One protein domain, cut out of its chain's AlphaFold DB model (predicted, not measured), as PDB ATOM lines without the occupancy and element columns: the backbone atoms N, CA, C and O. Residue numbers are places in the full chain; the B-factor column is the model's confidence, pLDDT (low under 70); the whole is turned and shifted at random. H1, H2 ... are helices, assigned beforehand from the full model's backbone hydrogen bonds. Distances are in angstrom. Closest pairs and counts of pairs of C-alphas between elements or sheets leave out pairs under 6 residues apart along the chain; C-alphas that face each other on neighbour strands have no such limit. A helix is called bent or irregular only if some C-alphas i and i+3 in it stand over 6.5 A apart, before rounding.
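This is residues 13 to 96 of the 208 residues of an uncharacterized protein of Weissella viridescens (UniProt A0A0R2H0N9). Two long helices, H2 and H1, make a narrow, open V: they come together where H1 ends and H2 begins, and most of each arm stands free of the other. The link between them, residues 45 to 59, makes the turn at the closed end of the V. The printed part has 84 residues with two named helices, H1 then H2 along the chain, and no named strand; its class is all helix. It is extended, with a radius of gyration of the C-alphas of 19.7 A, and flat, spanning 61 by 32 by 15 A.

H2, residues 60 to 94, is the longest helix by residues. H1, residues 13 to 44, only just touches it, with 3 pairs of C-alphas within 8 A. The closest C-alphas of the two are those of Phe 44 and Ala 62, 5.9 A apart. H1 touches H2 with residue 44 alone, and H2 touches H1 with residues 62 to 66 alone. The helices run opposite ways at a shallow tilt of 23 degrees, with their centres 19.0 A apart, and form a helical hairpin. Residues 13 to 39 of H1 stand free, as do residues 67 to 96, of which 67 to 94 belong to H2. In H1 and H2 every O i to N i+4 pair is within hydrogen-bond range.

H2 measures 51.1 A from C-alpha 60 at (168.407, 124.860, 142.769) to C-alpha 94 at (119.005, 135.901, 149.430). H1 measures 46.1 A from its first C-alpha, 13, at (130.951, 164.133, 150.809), to its last, 44. Neither helix is bent.

The two C-alphas farthest apart, those of Asn 50 and Glu 96, are 63.5 A apart. The printed part has no cut, and the link from H1 to H2, with 15 residues, is long. The mean pLDDT of the printed part is 84.7; residues 13 to 16, 18 to 19 and 54 are under 70.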
ATOM      1  N   VAL A  13     129.495 164.105 150.599       61.12
ATOM      2  CA  VAL A  13     130.951 164.133 150.809       61.12
ATOM      3  C   VAL A  13     131.452 162.788 151.333       61.12
ATOM      4  O   VAL A  13     132.476 162.303 150.856       61.12
ATOM      5  N   LEU A  14     130.724 162.153 152.256       63.75
ATOM      6  CA  LEU A  14     131.099 160.864 152.835       63.75
ATOM      7  C   LEU A  14     130.998 159.719 151.816       63.75
ATOM      8  O   LEU A  14     131.928 158.924 151.712       63.75
ATOM      9  N   ALA A  15     129.938 159.673 151.002       59.16
ATOM     10  CA  ALA A  15     129.805 158.687 149.924       59.16
ATOM     11  C   ALA A  15     130.925 158.827 148.874       59.16
ATOM     12  O   ALA A  15     131.474 157.834 148.390       59.16
ATOM     13  N   GLY A  16     131.318 160.066 148.555       62.03
ATOM     14  CA  GLY A  16     132.509 160.331 147.747       62.03
ATOM     15  C   GLY A  16     133.785 159.845 148.441       62.03
ATOM     16  O   GLY A  16     134.591 159.139 147.833       62.03
ATOM     17  N   PHE A  17     133.950 160.176 149.723       72.88
ATOM     18  CA  PHE A  17     135.107 159.805 150.536       72.88
ATOM     19  C   PHE A  17     135.305 158.290 150.627       72.88
ATOM     20  O   PHE A  17     136.422 157.832 150.410       72.88
ATOM     21  N   GLU A  18     134.257 157.499 150.867       68.44
ATOM     22  CA  GLU A  18     134.350 156.034 150.921       68.44
ATOM     23  C   GLU A  18     134.857 155.443 149.599       68.44
ATOM     24  O   GLU A  18     135.739 154.578 149.593       68.44
ATOM     25  N   ARG A  19     134.381 155.961 148.459       68.62
ATOM     26  CA  ARG A  19     134.854 155.537 147.134       68.62
ATOM     27  C   ARG A  19     136.316 155.923 146.895       68.62
ATOM     28  O   ARG A  19     137.084 155.112 146.367       68.62
ATOM     29  N   TYR A  20     136.722 157.133 147.286       78.44
ATOM     30  CA  TYR A  20     138.118 157.573 147.175       78.44
ATOM     31  C   TYR A  20     139.043 156.785 148.107       78.44
ATOM     32  O   TYR A  20     140.112 156.356 147.675       78.44
ATOM     33  N   LEU A  21     138.620 156.523 149.345       83.56
ATOM     34  CA  LEU A  21     139.356 155.727 150.322       83.56
ATOM     35  C   LEU A  21     139.535 154.286 149.833       83.56
ATOM     36  O   LEU A  21     140.647 153.768 149.853       83.56
ATOM     37  N   SER A  22     138.465 153.669 149.325       78.56
ATOM     38  CA  SER A  22     138.518 152.337 148.716       78.56
ATOM     39  C   SER A  22     139.515 152.299 147.553       78.56
ATOM     40  O   SER A  22     140.401 151.445 147.515       78.56
ATOM     41  N   THR A  23     139.467 153.296 146.664       85.25
ATOM     42  CA  THR A  23     140.415 153.409 145.543       85.25
ATOM     43  C   THR A  23     141.860 153.565 146.031       85.25
ATOM     44  O   THR A  23     142.760 152.920 145.493       85.25
ATOM     45  N   MET A  24     142.099 154.373 147.073       88.88
ATOM     46  CA  MET A  24     143.428 154.514 147.676       88.88
ATOM     47  C   MET A  24     143.924 153.203 148.282       88.88
ATOM     48  O   MET A  24     145.075 152.840 148.062       88.88
ATOM     49  N   ILE A  25     143.077 152.477 149.015       91.75
ATOM     50  CA  ILE A  25     143.445 151.191 149.620       91.75
ATOM     51  C   ILE A  25     143.795 150.175 148.529       91.75
ATOM     52  O   ILE A  25     144.839 149.530 148.615       91.75
ATOM     53  N   ILE A  26     142.979 150.074 147.477       90.50
ATOM     54  CA  ILE A  26     143.246 149.189 146.334       90.50
ATOM     55  C   ILE A  26     144.587 149.548 145.683       90.50
ATOM     56  O   ILE A  26     145.405 148.662 145.430       90.50
ATOM     57  N   LEU A  27     144.849 150.839 145.460       91.94
ATOM     58  CA  LEU A  27     146.118 151.307 144.906       91.94
ATOM     59  C   LEU A  27     147.304 150.954 145.814       91.94
ATOM     60  O   LEU A  27     148.327 150.479 145.326       91.94
ATOM     61  N   LEU A  28     147.180 151.152 147.127       94.69
ATOM     62  CA  LEU A  28     148.233 150.830 148.093       94.69
ATOM     63  C   LEU A  28     148.519 149.328 148.144       94.69
ATOM     64  O   LEU A  28     149.686 148.935 148.186       94.69
ATOM     65  N   ILE A  29     147.484 148.486 148.094       93.69
ATOM     66  CA  ILE A  29     147.634 147.028 148.013       93.69
ATOM     67  C   ILE A  29     148.343 146.645 146.711       93.69
ATOM     68  O   ILE A  29     149.274 145.842 146.748       93.69
ATOM     69  N   LEU A  30     147.968 147.251 145.581       92.69
ATOM     70  CA  LEU A  30     148.604 146.996 144.289       92.69
ATOM     71  C   LEU A  30     150.088 147.392 144.291       92.69
ATOM     72  O   LEU A  30     150.931 146.604 143.865       92.69
ATOM     73  N   LEU A  31     150.421 148.585 144.791       94.31
ATOM     74  CA  LEU A  31     151.807 149.050 144.906       94.31
ATOM     75  C   LEU A  31     152.619 148.142 145.838       94.31
ATOM     76  O   LEU A  31     153.735 147.746 145.500       94.31
ATOM     77  N   SER A  32     152.039 147.748 146.972       93.06
ATOM     78  CA  SER A  32     152.670 146.816 147.910       93.06
ATOM     79  C   SER A  32     152.929 145.459 147.250       93.06
ATOM     80  O   SER A  32     154.043 144.949 147.315       93.06
ATOM     81  N   ALA A  33     151.948 144.908 146.532       90.62
ATOM     82  CA  ALA A  33     152.104 143.662 145.789       90.62
ATOM     83  C   ALA A  33     153.178 143.771 144.693       90.62
ATOM     84  O   ALA A  33     154.005 142.873 144.561       90.62
ATOM     85  N   ALA A  34     153.226 144.882 143.951       90.75
ATOM     86  CA  ALA A  34     154.246 145.113 142.929       90.75
ATOM     87  C   ALA A  34     155.659 145.167 143.531       90.75
ATOM     88  O   ALA A  34     156.565 144.494 143.043       90.75
ATOM     89  N   THR A  35     155.848 145.911 144.628       93.69
ATOM     90  CA  THR A  35     157.144 145.962 145.330       93.69
ATOM     91  C   THR A  35     157.539 144.605 145.917       93.69
ATOM     92  O   THR A  35     158.707 144.221 145.841       93.69
ATOM     93  N   LEU A  36     156.576 143.832 146.427       89.12
ATOM     94  CA  LEU A  36     156.807 142.473 146.908       89.12
ATOM     95  C   LEU A  36     157.270 141.548 145.774       89.12
ATOM     96  O   LEU A  36     158.248 140.826 145.935       89.12
ATOM     97  N   VAL A  37     156.616 141.589 144.613       87.25
ATOM     98  CA  VAL A  37     157.011 140.775 143.453       87.25
ATOM     99  C   VAL A  37     158.422 141.132 142.988       87.25
ATOM    100  O   VAL A  37     159.225 140.228 142.773       87.25
ATOM    101  N   ILE A  38     158.745 142.426 142.891       87.06
ATOM    102  CA  ILE A  38     160.089 142.883 142.514       87.06
ATOM    103  C   ILE A  38     161.118 142.356 143.517       87.06
ATOM    104  O   ILE A  38     162.067 141.691 143.121       87.06
ATOM    105  N   THR A  39     160.915 142.591 144.814       87.69
ATOM    106  CA  THR A  39     161.871 142.172 145.855       87.69
ATOM    107  C   THR A  39     162.055 140.657 145.929       87.69
ATOM    108  O   THR A  39     163.181 140.200 146.141       87.69
ATOM    109  N   LEU A  40     160.991 139.875 145.710       84.25
ATOM    110  CA  LEU A  40     161.076 138.419 145.585       84.25
ATOM    111  C   LEU A  40     161.920 138.025 144.368       84.25
ATOM    112  O   LEU A  40     162.853 137.237 144.514       84.25
ATOM    113  N   ASP A  41     161.648 138.593 143.192       82.94
ATOM    114  CA  ASP A  41     162.416 138.311 141.973       82.94
ATOM    115  C   ASP A  41     163.906 138.643 142.155       82.94
ATOM    116  O   ASP A  41     164.786 137.853 141.807       82.94
ATOM    117  N   GLU A  42     164.211 139.761 142.821       82.81
ATOM    118  CA  GLU A  42     165.589 140.144 143.125       82.81
ATOM    119  C   GLU A  42     166.323 139.172 144.052       82.81
ATOM    120  O   GLU A  42     167.533 139.005 143.904       82.81
ATOM    121  N   HIS A  43     165.616 138.517 144.975       83.50
ATOM    122  CA  HIS A  43     166.202 137.530 145.884       83.50
ATOM    123  C   HIS A  43     166.390 136.155 145.230       83.50
ATOM    124  O   HIS A  43     167.321 135.422 145.578       83.50
ATOM    125  N   PHE A  44     165.518 135.779 144.292       82.75
ATOM    126  CA  PHE A  44     165.566 134.465 143.646       82.75
ATOM    127  C   PHE A  44     166.440 134.428 142.377       82.75
ATOM    128  O   PHE A  44     166.882 133.338 141.991       82.75
ATOM    129  N   LYS A  45     166.738 135.578 141.754       81.94
ATOM    130  CA  LYS A  45     167.599 135.675 140.558       81.94
ATOM    131  C   LYS A  45     169.095 135.482 140.853       81.94
ATOM    132  O   LYS A  45     169.574 135.735 141.960       81.94
ATOM    133  N   GLU A  46     169.841 135.048 139.836       81.56
ATOM    134  CA  GLU A  46     171.313 134.976 139.859       81.56
ATOM    135  C   GLU A  46     171.940 136.376 140.003       81.56
ATOM    136  O   GLU A  46     171.589 137.298 139.260       81.56
ATOM    137  N   GLN A  47     172.875 136.530 140.949       78.94
ATOM    138  CA  GLN A  47     173.497 137.823 141.273       78.94
ATOM    139  C   GLN A  47     174.755 138.102 140.436       78.94
ATOM    140  O   GLN A  47     175.088 139.263 140.198       78.94
ATOM    141  N   ASP A  48     175.455 137.061 139.964       82.69
ATOM    142  CA  ASP A  48     176.609 137.228 139.076       82.69
ATOM    143  C   ASP A  48     176.141 137.624 137.670       82.69
ATOM    144  O   ASP A  48     175.575 136.820 136.924       82.69
ATOM    145  N   PHE A  49     176.412 138.877 137.290       77.75
ATOM    146  CA  PHE A  49     176.025 139.436 135.995       77.75
ATOM    147  C   PHE A  49     176.528 138.615 134.803       77.75
ATOM    148  O   PHE A  49     175.856 138.580 133.775       77.75
ATOM    149  N   ASN A  50     177.664 137.923 134.934       81.69
ATOM    150  CA  ASN A  50     178.243 137.138 133.842       81.69
ATOM    151  C   ASN A  50     177.540 135.786 133.639       81.69
ATOM    152  O   ASN A  50     177.669 135.182 132.577       81.69
ATOM    153  N   LYS A  51     176.811 135.301 134.652       78.06
ATOM    154  CA  LYS A  51     176.070 134.024 134.636       78.06
ATOM    155  C   LYS A  51     174.553 134.221 134.535       78.06
ATOM    156  O   LYS A  51     173.786 133.252 134.564       78.06
ATOM    157  N   ARG A  52     174.113 135.478 134.438       76.00
ATOM    158  CA  ARG A  52     172.705 135.861 134.443       76.00
ATOM    159  C   ARG A  52     172.054 135.557 133.096       76.00
ATOM    160  O   ARG A  52     172.434 136.114 132.072       76.00
ATOM    161  N   ASP A  53     171.024 134.726 133.132       76.62
ATOM    162  CA  ASP A  53     170.134 134.421 132.012       76.62
ATOM    163  C   ASP A  53     168.687 134.342 132.537       76.62
ATOM    164  O   ASP A  53     168.469 134.205 133.742       76.62
ATOM    165  N   LEU A  54     167.687 134.379 131.651       68.75
ATOM    166  CA  LEU A  54     166.252 134.275 131.975       68.75
ATOM    167  C   LEU A  54     165.887 132.983 132.729       68.75
ATOM    168  O   LEU A  54     164.786 132.848 133.258       68.75
ATOM    169  N   ARG A  55     166.795 132.004 132.746       71.81
ATOM    170  CA  ARG A  55     166.637 130.702 133.405       71.81
ATOM    171  C   ARG A  55     167.563 130.518 134.611       71.81
ATOM    172  O   ARG A  55     167.508 129.454 135.234       71.81
ATOM    173  N   SER A  56     168.392 131.514 134.932       78.12
ATOM    174  CA  SER A  56     169.384 131.454 136.009       78.12
ATOM    175  C   SER A  56     168.778 131.907 137.337       78.12
ATOM    176  O   SER A  56     168.420 133.070 137.517       78.12
ATOM    177  N   PHE A  57     168.688 130.972 138.280       80.81
ATOM    178  CA  PHE A  57     168.265 131.209 139.663       80.81
ATOM    179  C   PHE A  57     169.479 131.146 140.583       80.81
ATOM    180  O   PHE A  57     170.393 130.372 140.307       80.81
ATOM    181  N   SER A  58     169.429 131.850 141.716       81.19
ATOM    182  CA  SER A  58     170.521 131.879 142.702       81.19
ATOM    183  C   SER A  58     170.941 130.492 143.203       81.19
ATOM    184  O   SER A  58     172.087 130.275 143.589       81.19
ATOM    185  N   SER A  59     170.013 129.529 143.221       83.69
ATOM    186  CA  SER A  59     170.292 128.130 143.544       83.69
ATOM    187  C   SER A  59     169.163 127.192 143.079       83.69
ATOM    188  O   SER A  59     168.030 127.607 142.815       83.69
ATOM    189  N   LEU A  60     169.436 125.883 143.016       84.31
ATOM    190  CA  LEU A  60     168.407 124.860 142.769       84.31
ATOM    191  C   LEU A  60     167.249 124.865 143.796       84.31
ATOM    192  O   LEU A  60     166.098 124.745 143.365       84.31
ATOM    193  N   PRO A  61     167.476 124.996 145.123       84.75
ATOM    194  CA  PRO A  61     166.376 125.113 146.083       84.75
ATOM    195  C   PRO A  61     165.580 126.414 145.921       84.75
ATOM    196  O   PRO A  61     164.356 126.364 146.022       84.75
ATOM    197  N   ALA A  62     166.229 127.537 145.594       84.62
ATOM    198  CA  ALA A  62     165.555 128.802 145.283       84.62
ATOM    199  C   ALA A  62     164.553 128.642 144.126       84.62
ATOM    200  O   ALA A  62     163.388 129.015 144.255       84.62
ATOM    201  N   LYS A  63     164.965 127.972 143.041       86.12
ATOM    202  CA  LYS A  63     164.083 127.649 141.910       86.12
ATOM    203  C   LYS A  63     162.876 126.801 142.322       86.12
ATOM    204  O   LYS A  63     161.752 127.095 141.922       86.12
ATOM    205  N   LYS A  64     163.094 125.744 143.114       88.19
ATOM    206  CA  LYS A  64     162.005 124.875 143.594       88.19
ATOM    207  C   LYS A  64     161.035 125.638 144.498       88.19
ATOM    208  O   LYS A  64     159.829 125.498 144.338       88.19
ATOM    209  N   CYS A  65     161.553 126.461 145.409       86.31
ATOM    210  CA  CYS A  65     160.748 127.301 146.295       86.31
ATOM    211  C   CYS A  65     159.864 128.267 145.497       86.31
ATOM    212  O   CYS A  65     158.656 128.284 145.714       86.31
ATOM    213  N   TYR A  66     160.434 128.971 144.512       86.81
ATOM    214  CA  TYR A  66     159.688 129.867 143.627       86.81
ATOM    215  C   TYR A  66     158.555 129.141 142.883       86.81
ATOM    216  O   TYR A  66     157.418 129.609 142.862       86.81
ATOM    217  N   GLN A  67     158.833 127.956 142.324       88.00
ATOM    218  CA  GLN A  67     157.829 127.155 141.614       88.00
ATOM    219  C   GLN A  67     156.694 126.675 142.532       88.00
ATOM    220  O   GLN A  67     155.526 126.797 142.167       88.00
ATOM    221  N   TYR A  68     157.012 126.163 143.726       90.69
ATOM    222  CA  TYR A  68     155.992 125.723 144.684       90.69
ATOM    223  C   TYR A  68     155.173 126.887 145.237       90.69
ATOM    224  O   TYR A  68     153.954 126.769 145.330       90.69
ATOM    225  N   ALA A  69     155.817 128.012 145.560       88.56
ATOM    226  CA  ALA A  69     155.134 129.216 146.020       88.56
ATOM    227  C   ALA A  69     154.183 129.753 144.943       88.56
ATOM    228  O   ALA A  69     153.021 130.022 145.236       88.56
ATOM    229  N   GLY A  70     154.633 129.827 143.686       88.44
ATOM    230  CA  GLY A  70     153.787 130.232 142.565       88.44
ATOM    231  C   GLY A  70     152.573 129.319 142.392       88.44
ATOM    232  O   GLY A  70     151.451 129.805 142.263       88.44
ATOM    233  N   MET A  71     152.772 127.998 142.461       93.06
ATOM    234  CA  MET A  71     151.670 127.037 142.355       93.06
ATOM    235  C   MET A  71     150.687 127.165 143.526       93.06
ATOM    236  O   MET A  71     149.479 127.170 143.310       93.06
ATOM    237  N   PHE A  72     151.195 127.346 144.747       92.75
ATOM    238  CA  PHE A  72     150.390 127.581 145.944       92.75
ATOM    239  C   PHE A  72     149.533 128.848 145.816       92.75
ATOM    240  O   PHE A  72     148.313 128.779 145.965       92.75
ATOM    241  N   PHE A  73     150.135 129.993 145.477       89.06
ATOM    242  CA  PHE A  73     149.400 131.251 145.321       89.06
ATOM    243  C   PHE A  73     148.392 131.197 144.173       89.06
ATOM    244  O   PHE A  73     147.285 131.710 144.317       89.06
ATOM    245  N   PHE A  74     148.726 130.525 143.068       92.06
ATOM    246  CA  PHE A  74     147.781 130.298 141.976       92.06
ATOM    247  C   PHE A  74     146.558 129.501 142.447       92.06
ATOM    248  O   PHE A  74     145.425 129.912 142.201       92.06
ATOM    249  N   THR A  75     146.761 128.405 143.187       95.19
ATOM    250  CA  THR A  75     145.655 127.620 143.750       95.19
ATOM    251  C   THR A  75     144.789 128.456 144.694       95.19
ATOM    252  O   THR A  75     143.567 128.445 144.557       95.19
ATOM    253  N   PHE A  76     145.391 129.231 145.601       93.56
ATOM    254  CA  PHE A  76     144.641 130.117 146.499       93.56
ATOM    255  C   PHE A  76     143.878 131.211 145.748       93.56
ATOM    256  O   PHE A  76     142.740 131.504 146.106       93.56
ATOM    257  N   SER A  77     144.451 131.766 144.679       93.00
ATOM    258  CA  SER A  77     143.763 132.737 143.827       93.00
ATOM    259  C   SER A  77     142.527 132.126 143.169       93.00
ATOM    260  O   SER A  77     141.467 132.747 143.174       93.00
ATOM    261  N   VAL A  78     142.630 130.906 142.630       95.75
ATOM    262  CA  VAL A  78     141.490 130.206 142.018       95.75
ATOM    263  C   VAL A  78     140.409 129.900 143.058       95.75
ATOM    264  O   VAL A  78     139.226 130.082 142.777       95.75
ATOM    265  N   ILE A  79     140.790 129.470 144.266       95.94
ATOM    266  CA  ILE A  79     139.843 129.238 145.368       95.94
ATOM    267  C   ILE A  79     139.150 130.546 145.764       95.94
ATOM    268  O   ILE A  79     137.929 130.562 145.883       95.94
ATOM    269  N   GLY A  80     139.903 131.636 145.922       94.25
ATOM    270  CA  GLY A  80     139.365 132.948 146.279       94.25
ATOM    271  C   GLY A  80     138.354 133.460 145.256       94.25
ATOM    272  O   GLY A  80     137.246 133.831 145.631       94.25
ATOM    273  N   VAL A  81     138.682 133.384 143.962       94.81
ATOM    274  CA  VAL A  81     137.758 133.771 142.880       94.81
ATOM    275  C   VAL A  81     136.485 132.922 142.904       94.81
ATOM    276  O   VAL A  81     135.390 133.466 142.818       94.81
ATOM    277  N   ASN A  82     136.599 131.600 143.070       94.38
ATOM    278  CA  ASN A  82     135.417 130.735 143.164       94.38
ATOM    279  C   ASN A  82     134.582 131.013 144.421       94.38
ATOM    280  O   ASN A  82     133.355 130.966 144.355       94.38
ATOM    281  N   SER A  83     135.226 131.310 145.552       96.25
ATOM    282  CA  SER A  83     134.542 131.690 146.789       96.25
ATOM    283  C   SER A  83     133.759 132.986 146.610       96.25
ATOM    284  O   SER A  83     132.624 133.068 147.069       96.25
ATOM    285  N   GLU A  84     134.335 133.972 145.923       91.12
ATOM    286  CA  GLU A  84     133.679 135.252 145.659       91.12
ATOM    287  C   GLU A  84     132.489 135.081 144.710       91.12
ATOM    288  O   GLU A  84     131.386 135.524 145.019       91.12
ATOM    289  N   ILE A  85     132.665 134.342 143.609       91.56
ATOM    290  CA  ILE A  85     131.571 134.014 142.678       91.56
ATOM    291  C   ILE A  85     130.447 133.264 143.410       91.56
ATOM    292  O   ILE A  85     129.265 133.574 143.247       91.56
ATOM    293  N   GLY A  86     130.802 132.290 144.252       92.69
ATOM    294  CA  GLY A  86     129.839 131.562 145.077       92.69
ATOM    295  C   GLY A  86     129.106 132.467 146.070       92.69
ATOM    296  O   GLY A  86     127.888 132.345 146.222       92.69
ATOM    297  N   GLY A  87     129.826 133.394 146.707       87.31
ATOM    298  CA  GLY A  87     129.275 134.398 147.615       87.31
ATOM    299  C   GLY A  87     128.307 135.352 146.918       87.31
ATOM    300  O   GLY A  87     127.209 135.576 147.426       87.31
ATOM    301  N   MET A  88     128.653 135.833 145.721       85.81
ATOM    302  CA  MET A  88     127.773 136.658 144.886       85.81
ATOM    303  C   MET A  88     126.474 135.918 144.556       85.81
ATOM    304  O   MET A  88     125.395 136.418 144.855       85.81
ATOM    305  N   HIS A  89     126.550 134.678 144.063       86.12
ATOM    306  CA  HIS A  89     125.354 133.877 143.770       86.12
ATOM    307  C   HIS A  89     124.512 133.534 145.006       86.12
ATOM    308  O   HIS A  89     123.301 133.328 144.910       86.12
ATOM    309  N   PHE A  90     125.132 133.397 146.178       85.88
ATOM    310  CA  PHE A  90     124.403 133.208 147.428       85.88
ATOM    311  C   PHE A  90     123.663 134.486 147.837       85.88
ATOM    312  O   PHE A  90     122.464 134.423 148.112       85.88
ATOM    313  N   ASN A  91     124.341 135.634 147.797       80.62
ATOM    314  CA  ASN A  91     123.739 136.931 148.091       80.62
ATOM    315  C   ASN A  91     122.622 137.282 147.103       80.62
ATOM    316  O   ASN A  91     121.578 137.757 147.533       80.62
ATOM    317  N   ASP A  92     122.790 136.991 145.814       80.50
ATOM    318  CA  ASP A  92     121.752 137.216 144.803       80.50
ATOM    319  C   ASP A  92     120.474 136.429 145.109       80.50
ATOM    320  O   ASP A  92     119.376 136.965 144.984       80.50
ATOM    321  N   ARG A  93     120.610 135.173 145.559       81.94
ATOM    322  CA  ARG A  93     119.465 134.341 145.960       81.94
ATOM    323  C   ARG A  93     118.798 134.840 147.237       81.94
ATOM    324  O   ARG A  93     117.579 134.803 147.332       81.94
ATOM    325  N   LEU A  94     119.572 135.306 148.215       82.06
ATOM    326  CA  LEU A  94     119.005 135.901 149.430       82.06
ATOM    327  C   LEU A  94     118.292 137.229 149.148       82.06
ATOM    328  O   LEU A  94     117.303 137.546 149.801       82.06
ATOM    329  N   ASN A  95     118.773 137.977 148.156       81.88
ATOM    330  CA  ASN A  95     118.272 139.294 147.786       81.88
ATOM    331  C   ASN A  95     117.308 139.254 146.588       81.88
ATOM    332  O   ASN A  95     117.108 140.273 145.928       81.88
ATOM    333  N   GLU A  96     116.675 138.111 146.303       77.88
ATOM    334  CA  GLU A  96     115.726 137.967 145.185       77.88
ATOM    335  C   GLU A  96     114.549 138.957 145.284       77.88
ATOM    336  O   GLU A  96     114.033 139.438 144.276       77.88
TER     337      GLU A  96